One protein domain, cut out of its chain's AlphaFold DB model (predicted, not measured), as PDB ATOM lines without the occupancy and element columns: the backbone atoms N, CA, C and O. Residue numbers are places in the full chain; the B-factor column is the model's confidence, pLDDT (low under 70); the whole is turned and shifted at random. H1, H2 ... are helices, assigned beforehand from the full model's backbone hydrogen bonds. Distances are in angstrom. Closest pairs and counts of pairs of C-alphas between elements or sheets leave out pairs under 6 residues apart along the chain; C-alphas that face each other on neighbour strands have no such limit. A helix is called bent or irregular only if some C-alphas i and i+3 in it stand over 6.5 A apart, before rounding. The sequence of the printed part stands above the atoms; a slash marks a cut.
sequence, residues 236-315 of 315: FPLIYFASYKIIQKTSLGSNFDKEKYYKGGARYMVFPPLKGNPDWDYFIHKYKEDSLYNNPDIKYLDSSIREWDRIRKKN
ATOM      1  N   PHE A 236     183.936 133.022 247.040       96.31
ATOM      2  CA  PHE A 236     183.412 132.859 245.672       96.31
ATOM      3  C   PHE A 236     183.688 134.078 244.771       96.31
ATOM      4  O   PHE A 236     184.284 133.895 243.707       96.31
ATOM      5  N   PRO A 237     183.366 135.327 245.181       95.12
ATOM      6  CA  PRO A 237     183.663 136.508 244.371       95.12
ATOM      7  C   PRO A 237     185.154 136.656 244.043       95.12
ATOM      8  O   PRO A 237     185.498 137.035 242.924       95.12
ATOM      9  N   LEU A 238     186.038 136.331 244.996       95.38
ATOM     10  CA  LEU A 238     187.490 136.389 244.798       95.38
ATOM     11  C   LEU A 238     187.952 135.350 243.775       95.38
ATOM     12  O   LEU A 238     188.769 135.670 242.915       95.38
ATOM     13  N   ILE A 239     187.400 134.136 243.821       95.69
ATOM     14  CA  ILE A 239     187.713 133.072 242.860       95.69
ATOM     15  C   ILE A 239     187.247 133.456 241.452       95.69
ATOM     16  O   ILE A 239     187.999 133.272 240.496       95.69
ATOM     17  N   TYR A 240     186.060 134.049 241.306       95.19
ATOM     18  CA  TYR A 240     185.576 134.524 240.004       95.19
ATOM     19  C   TYR A 240     186.406 135.683 239.465       95.19
ATOM     20  O   TYR A 240     186.750 135.709 238.284       95.19
ATOM     21  N   PHE A 241     186.786 136.618 240.334       93.44
ATOM     22  CA  PHE A 241     187.671 137.711 239.959       93.44
ATOM     23  C   PHE A 241     189.054 137.201 239.523       93.44
ATOM     24  O   PHE A 241     189.558 137.609 238.477       93.44
ATOM     25  N   ALA A 242     189.649 136.277 240.282       94.62
ATOM     26  CA  ALA A 242     190.918 135.651 239.931       94.62
ATOM     27  C   ALA A 242     190.820 134.881 238.605       94.62
ATOM     28  O   ALA A 242     191.667 135.066 237.734       94.62
ATOM     29  N   SER A 243     189.755 134.095 238.412       93.50
ATOM     30  CA  SER A 243     189.493 133.357 237.168       93.50
ATOM     31  C   SER A 243     189.423 134.298 235.966       93.50
ATOM     32  O   SER A 243     190.101 134.069 234.965       93.50
ATOM     33  N   TYR A 244     188.692 135.413 236.088       91.75
ATOM     34  CA  TYR A 244     188.652 136.458 235.066       91.75
ATOM     35  C   TYR A 244     190.046 137.010 234.746       91.75
ATOM     36  O   TYR A 244     190.445 137.056 233.583       91.75
ATOM     37  N   LYS A 245     190.815 137.393 235.773       92.75
ATOM     38  CA  LYS A 245     192.156 137.963 235.594       92.75
ATOM     39  C   LYS A 245     193.152 136.987 234.981       92.75
ATOM     40  O   LYS A 245     194.032 137.423 234.244       92.75
ATOM     41  N   ILE A 246     193.021 135.697 235.270       93.69
ATOM     42  CA  ILE A 246     193.843 134.653 234.657       93.69
ATOM     43  C   ILE A 246     193.470 134.507 233.181       93.69
ATOM     44  O   ILE A 246     194.349 134.604 232.329       93.69
ATOM     45  N   ILE A 247     192.180 134.350 232.865       91.94
ATOM     46  CA  ILE A 247     191.706 134.166 231.485       91.94
ATOM     47  C   ILE A 247     192.095 135.356 230.609       91.94
ATOM     48  O   ILE A 247     192.603 135.147 229.511       91.94
ATOM     49  N   GLN A 248     191.954 136.584 231.107       89.38
ATOM     50  CA  GLN A 248     192.313 137.804 230.377       89.38
ATOM     51  C   GLN A 248     193.790 137.841 229.936       89.38
ATOM     52  O   GLN A 248     194.117 138.475 228.937       89.38
ATOM     53  N   LYS A 249     194.693 137.157 230.653       91.94
ATOM     54  CA  LYS A 249     196.124 137.080 230.308       91.94
ATOM     55  C   LYS A 249     196.447 136.009 229.262       91.94
ATOM     56  O   LYS A 249     197.589 135.921 228.822       91.94
ATOM     57  N   THR A 250     195.479 135.178 228.888       93.56
ATOM     58  CA  THR A 250     195.660 134.118 227.888       93.56
ATOM     59  C   THR A 250     195.294 134.614 226.492       93.56
ATOM     60  O   THR A 250     194.427 135.476 226.342       93.56
ATOM     61  N   SER A 251     195.895 134.021 225.456       91.25
ATOM     62  CA  SER A 251     195.533 134.294 224.055       91.25
ATOM     63  C   SER A 251     194.054 134.004 223.774       91.25
ATOM     64  O   SER A 251     193.394 134.749 223.049       91.25
ATOM     65  N   LEU A 252     193.512 132.960 224.410       87.56
ATOM     66  CA  LEU A 252     192.099 132.597 224.331       87.56
ATOM     67  C   LEU A 252     191.210 133.711 224.889       87.56
ATOM     68  O   LEU A 252     190.271 134.132 224.219       87.56
ATOM     69  N   GLY A 253     191.527 134.231 226.078       87.31
ATOM     70  CA  GLY A 253     190.787 135.339 226.676       87.31
ATOM     71  C   GLY A 253     190.862 136.618 225.847       87.31
ATOM     72  O   GLY A 253     189.830 137.238 225.619       87.31
ATOM     73  N   SER A 254     192.041 136.973 225.324       85.62
ATOM     74  CA  SER A 254     192.187 138.168 224.481       85.62
ATOM     75  C   SER A 254     191.432 138.064 223.154       85.62
ATOM     76  O   SER A 254     190.878 139.056 222.687       85.62
ATOM     77  N   ASN A 255     191.390 136.875 222.546       87.06
ATOM     78  CA  ASN A 255     190.625 136.651 221.318       87.06
ATOM     79  C   ASN A 255     189.123 136.696 221.604       87.06
ATOM     80  O   ASN A 255     188.380 137.360 220.889       87.06
ATOM     81  N   PHE A 256     188.688 136.077 222.703       85.31
ATOM     82  CA  PHE A 256     187.290 136.092 223.118       85.31
ATOM     83  C   PHE A 256     186.804 137.501 223.491       85.31
ATOM     84  O   PHE A 256     185.688 137.881 223.139       85.31
ATOM     85  N   ASP A 257     187.640 138.300 224.164       85.88
ATOM     86  CA  ASP A 257     187.355 139.709 224.447       85.88
ATOM     87  C   ASP A 257     187.137 140.500 223.154       85.88
ATOM     88  O   ASP A 257     186.196 141.281 223.100       85.88
ATOM     89  N   LYS A 258     187.931 140.260 222.100       82.00
ATOM     90  CA  LYS A 258     187.735 140.899 220.786       82.00
ATOM     91  C   LYS A 258     186.445 140.434 220.109       82.00
ATOM     92  O   LYS A 258     185.637 141.256 219.693       82.00
ATOM     93  N   GLU A 259     186.219 139.125 220.033       80.44
ATOM     94  CA  GLU A 259     185.061 138.545 219.338       80.44
ATOM     95  C   GLU A 259     183.725 138.879 220.012       80.44
ATOM     96  O   GLU A 259     182.702 139.022 219.341       80.44
ATOM     97  N   LYS A 260     183.710 138.967 221.347       80.19
ATOM     98  CA  LYS A 260     182.500 139.148 222.160       80.19
ATOM     99  C   LYS A 260     182.508 140.442 222.974       80.19
ATOM    100  O   LYS A 260     181.746 140.544 223.937       80.19
ATOM    101  N   TYR A 261     183.293 141.447 222.578       78.12
ATOM    102  CA  TYR A 261     183.376 142.743 223.268       78.12
ATOM    103  C   TYR A 261     181.998 143.383 223.486       78.12
ATOM    104  O   TYR A 261     181.670 143.813 224.588       78.12
ATOM    105  N   TYR A 262     181.143 143.334 222.461       74.44
ATOM    106  CA  TYR A 262     179.764 143.834 222.494       74.44
ATOM    107  C   TYR A 262     178.875 143.182 223.571       74.44
ATOM    108  O   TYR A 262     177.864 143.757 223.960       74.44
ATOM    109  N   LYS A 263     179.249 141.997 224.074       74.50
ATOM    110  CA  LYS A 263     178.590 141.307 225.196       74.50
ATOM    111  C   LYS A 263     179.373 141.415 226.509       74.50
ATOM    112  O   LYS A 263     178.982 140.773 227.472       74.50
ATOM    113  N   GLY A 264     180.463 142.180 226.565       76.44
ATOM    114  CA  GLY A 264     181.352 142.282 227.729       76.44
ATOM    115  C   GLY A 264     182.506 141.273 227.757       76.44
ATOM    116  O   GLY A 264     183.173 141.140 228.784       76.44
ATOM    117  N   GLY A 265     182.747 140.547 226.660       83.69
ATOM    118  CA  GLY A 265     183.913 139.677 226.488       83.69
ATOM    119  C   GLY A 265     184.004 138.521 227.491       83.69
ATOM    120  O   GLY A 265     183.003 137.983 227.972       83.69
ATOM    121  N   ALA A 266     185.229 138.128 227.828       85.00
ATOM    122  CA  ALA A 266     185.542 137.080 228.789       85.00
ATOM    123  C   ALA A 266     185.000 137.422 230.179       85.00
ATOM    124  O   ALA A 266     184.534 136.529 230.889       85.00
ATOM    125  N   ARG A 267     184.985 138.713 230.546       86.56
ATOM    126  CA  ARG A 267     184.416 139.183 231.816       86.56
ATOM    127  C   ARG A 267     182.973 138.727 231.975       86.56
ATOM    128  O   ARG A 267     182.644 138.158 233.007       86.56
ATOM    129  N   TYR A 268     182.146 138.924 230.953       82.38
ATOM    130  CA  TYR A 268     180.734 138.537 230.974       82.38
ATOM    131  C   TYR A 268     180.519 137.041 231.234       82.38
ATOM    132  O   TYR A 268     179.549 136.641 231.877       82.38
ATOM    133  N   MET A 269     181.435 136.200 230.752       82.25
ATOM    134  CA  MET A 269     181.307 134.746 230.843       82.25
ATOM    135  C   MET A 269     181.794 134.165 232.167       82.25
ATOM    136  O   MET A 269     181.362 133.074 232.527       82.25
ATOM    137  N   VAL A 270     182.681 134.860 232.887       88.44
ATOM    138  CA  VAL A 270     183.349 134.286 234.070       88.44
ATOM    139  C   VAL A 270     183.244 135.151 235.322       88.44
ATOM    140  O   VAL A 270     183.458 134.652 236.423       88.44
ATOM    141  N   PHE A 271     182.850 136.417 235.205       90.19
ATOM    142  CA  PHE A 271     182.621 137.299 236.344       90.19
ATOM    143  C   PHE A 271     181.139 137.703 236.430       90.19
ATOM    144  O   PHE A 271     180.628 138.292 235.480       90.19
ATOM    145  N   PRO A 272     180.428 137.404 237.538       86.88
ATOM    146  CA  PRO A 272     178.978 137.607 237.598       86.88
ATOM    147  C   PRO A 272     178.524 139.070 237.431       86.88
ATOM    148  O   PRO A 272     177.546 139.298 236.720       86.88
ATOM    149  N   PRO A 273     179.187 140.079 238.039       84.81
ATOM    150  CA  PRO A 273     178.793 141.476 237.869       84.81
ATOM    151  C   PRO A 273     178.943 141.996 236.434       84.81
ATOM    152  O   PRO A 273     180.045 142.029 235.878       84.81
ATOM    153  N   LEU A 274     177.858 142.556 235.901       74.81
ATOM    154  CA  LEU A 274     177.733 143.037 234.516       74.81
ATOM    155  C   LEU A 274     178.276 144.454 234.261       74.81
ATOM    156  O   LEU A 274     177.886 145.125 233.308       74.81
ATOM    157  N   LYS A 275     179.184 144.949 235.107       75.06
ATOM    158  CA  LYS A 275     179.748 146.296 234.933       75.06
ATOM    159  C   LYS A 275     180.751 146.321 233.775       75.06
ATOM    160  O   LYS A 275     181.728 145.575 233.813       75.06
ATOM    161  N   GLY A 276     180.572 147.254 232.840       69.44
ATOM    162  CA  GLY A 276     181.518 147.516 231.747       69.44
ATOM    163  C   GLY A 276     181.141 146.899 230.400       69.44
ATOM    164  O   GLY A 276     181.994 146.845 229.520       69.44
ATOM    165  N   ASN A 277     179.897 146.440 230.235       74.56
ATOM    166  CA  ASN A 277     179.360 146.141 228.910       74.56
ATOM    167  C   ASN A 277     179.169 147.453 228.128       74.56
ATOM    168  O   ASN A 277     178.846 148.465 228.758       74.56
ATOM    169  N   PRO A 278     179.344 147.450 226.794       75.50
ATOM    170  CA  PRO A 278     179.077 148.630 225.983       75.50
ATOM    171  C   PRO A 278     177.638 149.118 226.166       75.50
ATOM    172  O   PRO A 278     176.699 148.320 226.176       75.50
ATOM    173  N   ASP A 279     177.486 150.425 226.348       78.00
ATOM    174  CA  ASP A 279     176.196 151.084 226.502       78.00
ATOM    175  C   ASP A 279     175.594 151.468 225.143       78.00
ATOM    176  O   ASP A 279     176.155 151.208 224.077       78.00
ATOM    177  N   TRP A 280     174.411 152.079 225.172       77.25
ATOM    178  CA  TRP A 280     173.721 152.527 223.965       77.25
ATOM    179  C   TRP A 280     174.553 153.526 223.153       77.25
ATOM    180  O   TRP A 280     174.554 153.460 221.924       77.25
ATOM    181  N   ASP A 281     175.301 154.400 223.828       78.56
ATOM    182  CA  ASP A 281     176.104 155.442 223.190       78.56
ATOM    183  C   ASP A 281     177.240 154.829 222.362       78.56
ATOM    184  O   ASP A 281     177.502 155.271 221.239       78.56
ATOM    185  N   TYR A 282     177.855 153.745 222.848       81.62
ATOM    186  CA  TYR A 282     178.803 152.961 222.057       81.62
ATOM    187  C   TYR A 282     178.193 152.482 220.731       81.62
ATOM    188  O   TYR A 282     178.808 152.647 219.674       81.62
ATOM    189  N   PHE A 283     176.981 151.922 220.761       76.94
ATOM    190  CA  PHE A 283     176.334 151.416 219.547       76.94
ATOM    191  C   PHE A 283     175.910 152.531 218.590       76.94
ATOM    192  O   PHE A 283     176.024 152.383 217.374       76.94
ATOM    193  N   ILE A 284     175.482 153.677 219.112       76.94
ATOM    194  CA  ILE A 284     175.065 154.812 218.285       76.94
ATOM    195  C   ILE A 284     176.267 155.440 217.568       76.94
ATOM    196  O   ILE A 284     176.154 155.757 216.376       76.94
ATOM    197  N   HIS A 285     177.392 155.596 218.277       78.25
ATOM    198  CA  HIS A 285     178.516 156.429 217.845       78.25
ATOM    199  C   HIS A 285     179.748 155.664 217.355       78.25
ATOM    200  O   HIS A 285     180.404 156.143 216.439       78.25
ATOM    201  N   LYS A 286     180.078 154.505 217.937       73.19
ATOM    202  CA  LYS A 286     181.355 153.806 217.683       73.19
ATOM    203  C   LYS A 286     181.213 152.472 216.960       73.19
ATOM    204  O   LYS A 286     182.164 152.014 216.339       73.19
ATOM    205  N   TYR A 287     180.034 151.852 216.987       76.75
ATOM    206  CA  TYR A 287     179.829 150.524 216.398       76.75
ATOM    207  C   TYR A 287     180.166 150.439 214.902       76.75
ATOM    208  O   TYR A 287     180.729 149.439 214.475       76.75
ATOM    209  N   LYS A 288     179.874 151.485 214.112       73.75
ATOM    210  CA  LYS A 288     180.159 151.515 212.661       73.75
ATOM    211  C   LYS A 288     181.647 151.564 212.315       73.75
ATOM    212  O   LYS A 288     182.016 151.218 211.199       73.75
ATOM    213  N   GLU A 289     182.471 152.014 213.254       76.69
ATOM    214  CA  GLU A 289     183.926 152.119 213.111       76.69
ATOM    215  C   GLU A 289     184.636 150.854 213.615       76.69
ATOM    216  O   GLU A 289     185.829 150.670 213.382       76.69
ATOM    217  N   ASP A 290     183.905 149.963 214.292       74.62
ATOM    218  CA  ASP A 290     184.431 148.710 214.811       74.62
ATOM    219  C   ASP A 290     184.362 147.598 213.751       74.62
ATOM    220  O   ASP A 290     183.403 147.468 212.990       74.62
ATOM    221  N   SER A 291     185.364 146.720 213.773       70.19
ATOM    222  CA  SER A 291     185.370 145.421 213.091       70.19
ATOM    223  C   SER A 291     184.078 144.603 213.267       70.19
ATOM    224  O   SER A 291     183.715 143.816 212.390       70.19
ATOM    225  N   LEU A 292     183.357 144.814 214.372       69.50
ATOM    226  CA  LEU A 292     182.083 144.178 214.694       69.50
ATOM    227  C   LEU A 292     180.903 144.655 213.830       69.50
ATOM    228  O   LEU A 292     179.900 143.945 213.788       69.50
ATOM    229  N   TYR A 293     181.003 145.786 213.116       70.62
ATOM    230  CA  TYR A 293     179.923 146.319 212.267       70.62
ATOM    231  C   TYR A 293     179.421 145.317 211.219       70.62
ATOM    232  O   TYR A 293     178.230 145.249 210.902       70.62
ATOM    233  N   ASN A 294     180.346 144.513 210.693       74.69
ATOM    234  CA  ASN A 294     180.061 143.514 209.669       74.69
ATOM    235  C   ASN A 294     179.446 142.229 210.233       74.69
ATOM    236  O   ASN A 294     179.092 141.341 209.460       74.69
ATOM    237  N   ASN A 295     179.307 142.108 211.557       72.94
ATOM    238  CA  ASN A 295     178.714 140.932 212.168       72.94
ATOM    239  C   ASN A 295     177.178 140.970 212.011       72.94
ATOM    240  O   ASN A 295     176.524 141.850 212.585       72.94
ATOM    241  N   PRO A 296     176.573 140.029 211.262       70.88
ATOM    242  CA  PRO A 296     175.129 140.014 211.035       70.88
ATOM    243  C   PRO A 296     174.325 139.885 212.341       70.88
ATOM    244  O   PRO A 296     173.265 140.502 212.453       70.88
ATOM    245  N   ASP A 297     174.868 139.206 213.359       67.38
ATOM    246  CA  ASP A 297     174.247 139.049 214.685       67.38
ATOM    247  C   ASP A 297     174.241 140.343 215.512       67.38
ATOM    248  O   ASP A 297     173.665 140.389 216.595       67.38
ATOM    249  N   ILE A 298     174.943 141.386 215.067       71.06
ATOM    250  CA  ILE A 298     175.007 142.677 215.765       71.06
ATOM    251  C   ILE A 298     174.351 143.772 214.924       71.06
ATOM    252  O   ILE A 298     173.784 144.723 215.456       71.06
ATOM    253  N   LYS A 299     174.320 143.603 213.602       74.75
ATOM    254  CA  LYS A 299     173.700 144.558 212.683       74.75
ATOM    255  C   LYS A 299     172.209 144.782 212.960       74.75
ATOM    256  O   LYS A 299     171.740 145.905 212.795       74.75
ATOM    257  N   TYR A 300     171.481 143.760 213.418       74.44
ATOM    258  CA  TYR A 300     170.079 143.930 213.824       74.44
ATOM    259  C   TYR A 300     169.926 144.742 215.122       74.44
ATOM    260  O   TYR A 300     168.907 145.396 215.308       74.44
ATOM    261  N   LEU A 301     170.926 144.736 216.015       74.62
ATOM    262  CA  LEU A 301     170.885 145.527 217.248       74.62
ATOM    263  C   LEU A 301     170.983 147.025 216.935       74.62
ATOM    264  O   LEU A 301     170.256 147.806 217.537       74.62
ATOM    265  N   ASP A 302     171.814 147.437 215.969       75.94
ATOM    266  CA  ASP A 302     171.960 148.858 215.593       75.94
ATOM    267  C   ASP A 302     170.626 149.484 215.159       75.94
ATOM    268  O   ASP A 302     170.313 150.603 215.570       75.94
ATOM    269  N   SER A 303     169.797 148.762 214.393       78.75
ATOM    270  CA  SER A 303     168.489 149.279 213.968       78.75
ATOM    271  C   SER A 303     167.529 149.451 215.149       78.75
ATOM    272  O   SER A 303     166.925 150.515 215.289       78.75
ATOM    273  N   SER A 304     167.432 148.457 216.038       81.94
ATOM    274  CA  SER A 304     166.606 148.541 217.248       81.94
ATOM    275  C   SER A 304     167.074 149.646 218.199       81.94
ATOM    276  O   SER A 304     166.247 150.361 218.762       81.94
ATOM    277  N   ILE A 305     168.388 149.830 218.350       82.75
ATOM    278  CA  ILE A 305     168.975 150.856 219.223       82.75
ATOM    279  C   ILE A 305     168.683 152.259 218.697       82.75
ATOM    280  O   ILE A 305     168.295 153.134 219.469       82.75
ATOM    281  N   ARG A 306     168.824 152.483 217.386       82.19
ATOM    282  CA  ARG A 306     168.508 153.780 216.766       82.19
ATOM    283  C   ARG A 306     167.026 154.110 216.851       82.19
ATOM    284  O   ARG A 306     166.676 155.265 217.082       82.19
ATOM    285  N   GLU A 307     166.162 153.112 216.688       85.50
ATOM    286  CA  GLU A 307     164.725 153.309 216.856       85.50
ATOM    287  C   GLU A 307     164.373 153.660 218.306       85.50
ATOM    288  O   GLU A 307     163.617 154.601 218.550       85.50
ATOM    289  N   TRP A 308     164.988 152.983 219.277       83.12
ATOM    290  CA  TRP A 308     164.830 153.325 220.688       83.12
ATOM    291  C   TRP A 308     165.341 154.736 221.017       83.12
ATOM    292  O   TRP A 308     164.648 155.485 221.703       83.12
ATOM    293  N   ASP A 309     166.504 155.144 220.499       85.06
ATOM    294  CA  ASP A 309     167.040 156.505 220.668       85.06
ATOM    295  C   ASP A 309     166.093 157.567 220.082       85.06
ATOM    296  O   ASP A 309     165.840 158.602 220.702       85.06
ATOM    297  N   ARG A 310     165.483 157.276 218.925       87.19
ATOM    298  CA  ARG A 310     164.461 158.133 218.309       87.19
ATOM    299  C   ARG A 310     163.225 158.284 219.198       87.19
ATOM    300  O   ARG A 310     162.711 159.393 219.314       87.19
ATOM    301  N   ILE A 311     162.742 157.197 219.804       89.44
ATOM    302  CA  ILE A 311     161.598 157.220 220.729       89.44
ATOM    303  C   ILE A 311     161.964 157.986 222.005       89.44
ATOM    304  O   ILE A 311     161.221 158.869 222.422       89.44
ATOM    305  N   ARG A 312     163.133 157.701 222.589       85.69
ATOM    306  CA  ARG A 312     163.631 158.352 223.805       85.69
ATOM    307  C   ARG A 312     163.778 159.862 223.642       85.69
ATOM    308  O   ARG A 312     163.501 160.574 224.588       85.69
ATOM    309  N   LYS A 313     164.217 160.352 222.480       86.94
ATOM    310  CA  LYS A 313     164.371 161.795 222.211       86.94
ATOM    311  C   LYS A 313     163.049 162.531 221.965       86.94
ATOM    312  O   LYS A 313     163.049 163.758 221.949       86.94
ATOM    313  N   LYS A 314     161.956 161.807 221.707       86.81
ATOM    314  CA  LYS A 314     160.616 162.380 221.495       86.81
ATOM    315  C   LYS A 314     159.801 162.523 222.783       86.81
ATOM    316  O   LYS A 314     158.813 163.251 222.759       86.81
ATOM    317  N   ASN A 315     160.199 161.828 223.848       67.62
ATOM    318  CA  ASN A 315     159.577 161.853 225.173       67.62
ATOM    319  C   ASN A 315     160.478 162.585 226.171       67.62
ATOM    320  O   ASN A 315     159.928 163.098 227.165       67.62
TER     321      ASN A 315
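AT A GLANCE: This is residues 236 to 315 of the 315 residues of the protein "PMT_2 domain-containing protein" of Chryseobacterium sp. Leaf201 (UniProt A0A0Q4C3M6). Two small groups of helices stand at the two ends of a loose, elongated model: in the first, H1 and H2 meet at a corner with H3 in the angle between them; in the second, short H4 crosses the longest helix, H6. The H3 to H4 link joins the groups. The printed part has 80 residues, with six named helices, H1 to H6 in order, and no named strand; its class is all helix. The radius of gyration of the C-alphas is 15.0 A, and the spans are 45 by 28 by 17 A.

HOW THE PARTS SIT: Begin with H1, residues 236 to 248, whose residues 247 to 248 alone only just touch H2, residues 251 to 259, only at the corner, with 3 pairs of C-alphas within 8 A, the closest Ile 247 and Gly 253 at 5.0 A. H3, residues 265 to 270, touches H1 at a shallow tilt of 34.5 degrees, only just short of steep, opposite ways; their closest C-alphas, Tyr 244 and Val 270, are 5.8 A apart. H3 touches H2 too, closest at the C-alphas of Asp 257 and Gly 265, 4.0 A. Farther on, H4, residues 280 to 285, touches residues 302 to 306 alone of H6, residues 296 to 312, about perpendicular at 78 degrees; the closest C-alphas, Phe 283 and Asp 302, are 6.4 A apart. H5, residues 291 to 294, touches no helix. Every O i to N i+4 pair is within hydrogen-bond range in H1, H2 and H4, against 1 of 2 in H3 and 10 of 13 in H6; H5 is too short for one.

IN THESE COORDINATES: Find C-alpha 236 at (183.412, 132.859, 245.672); from there H1 runs 18.4 A to C-alpha 248. H5 is only just irregular, with C-alphas 291 and 294 6.6 A apart. H6 runs 25.1 A to C-alpha 312 at (163.631, 158.352, 223.805).

THE WHOLE: The printed part has no cut and no long link. Residues 310 to 315 stand free. Look for pLDDT under 70 at residues 276, 292, 297 and 315.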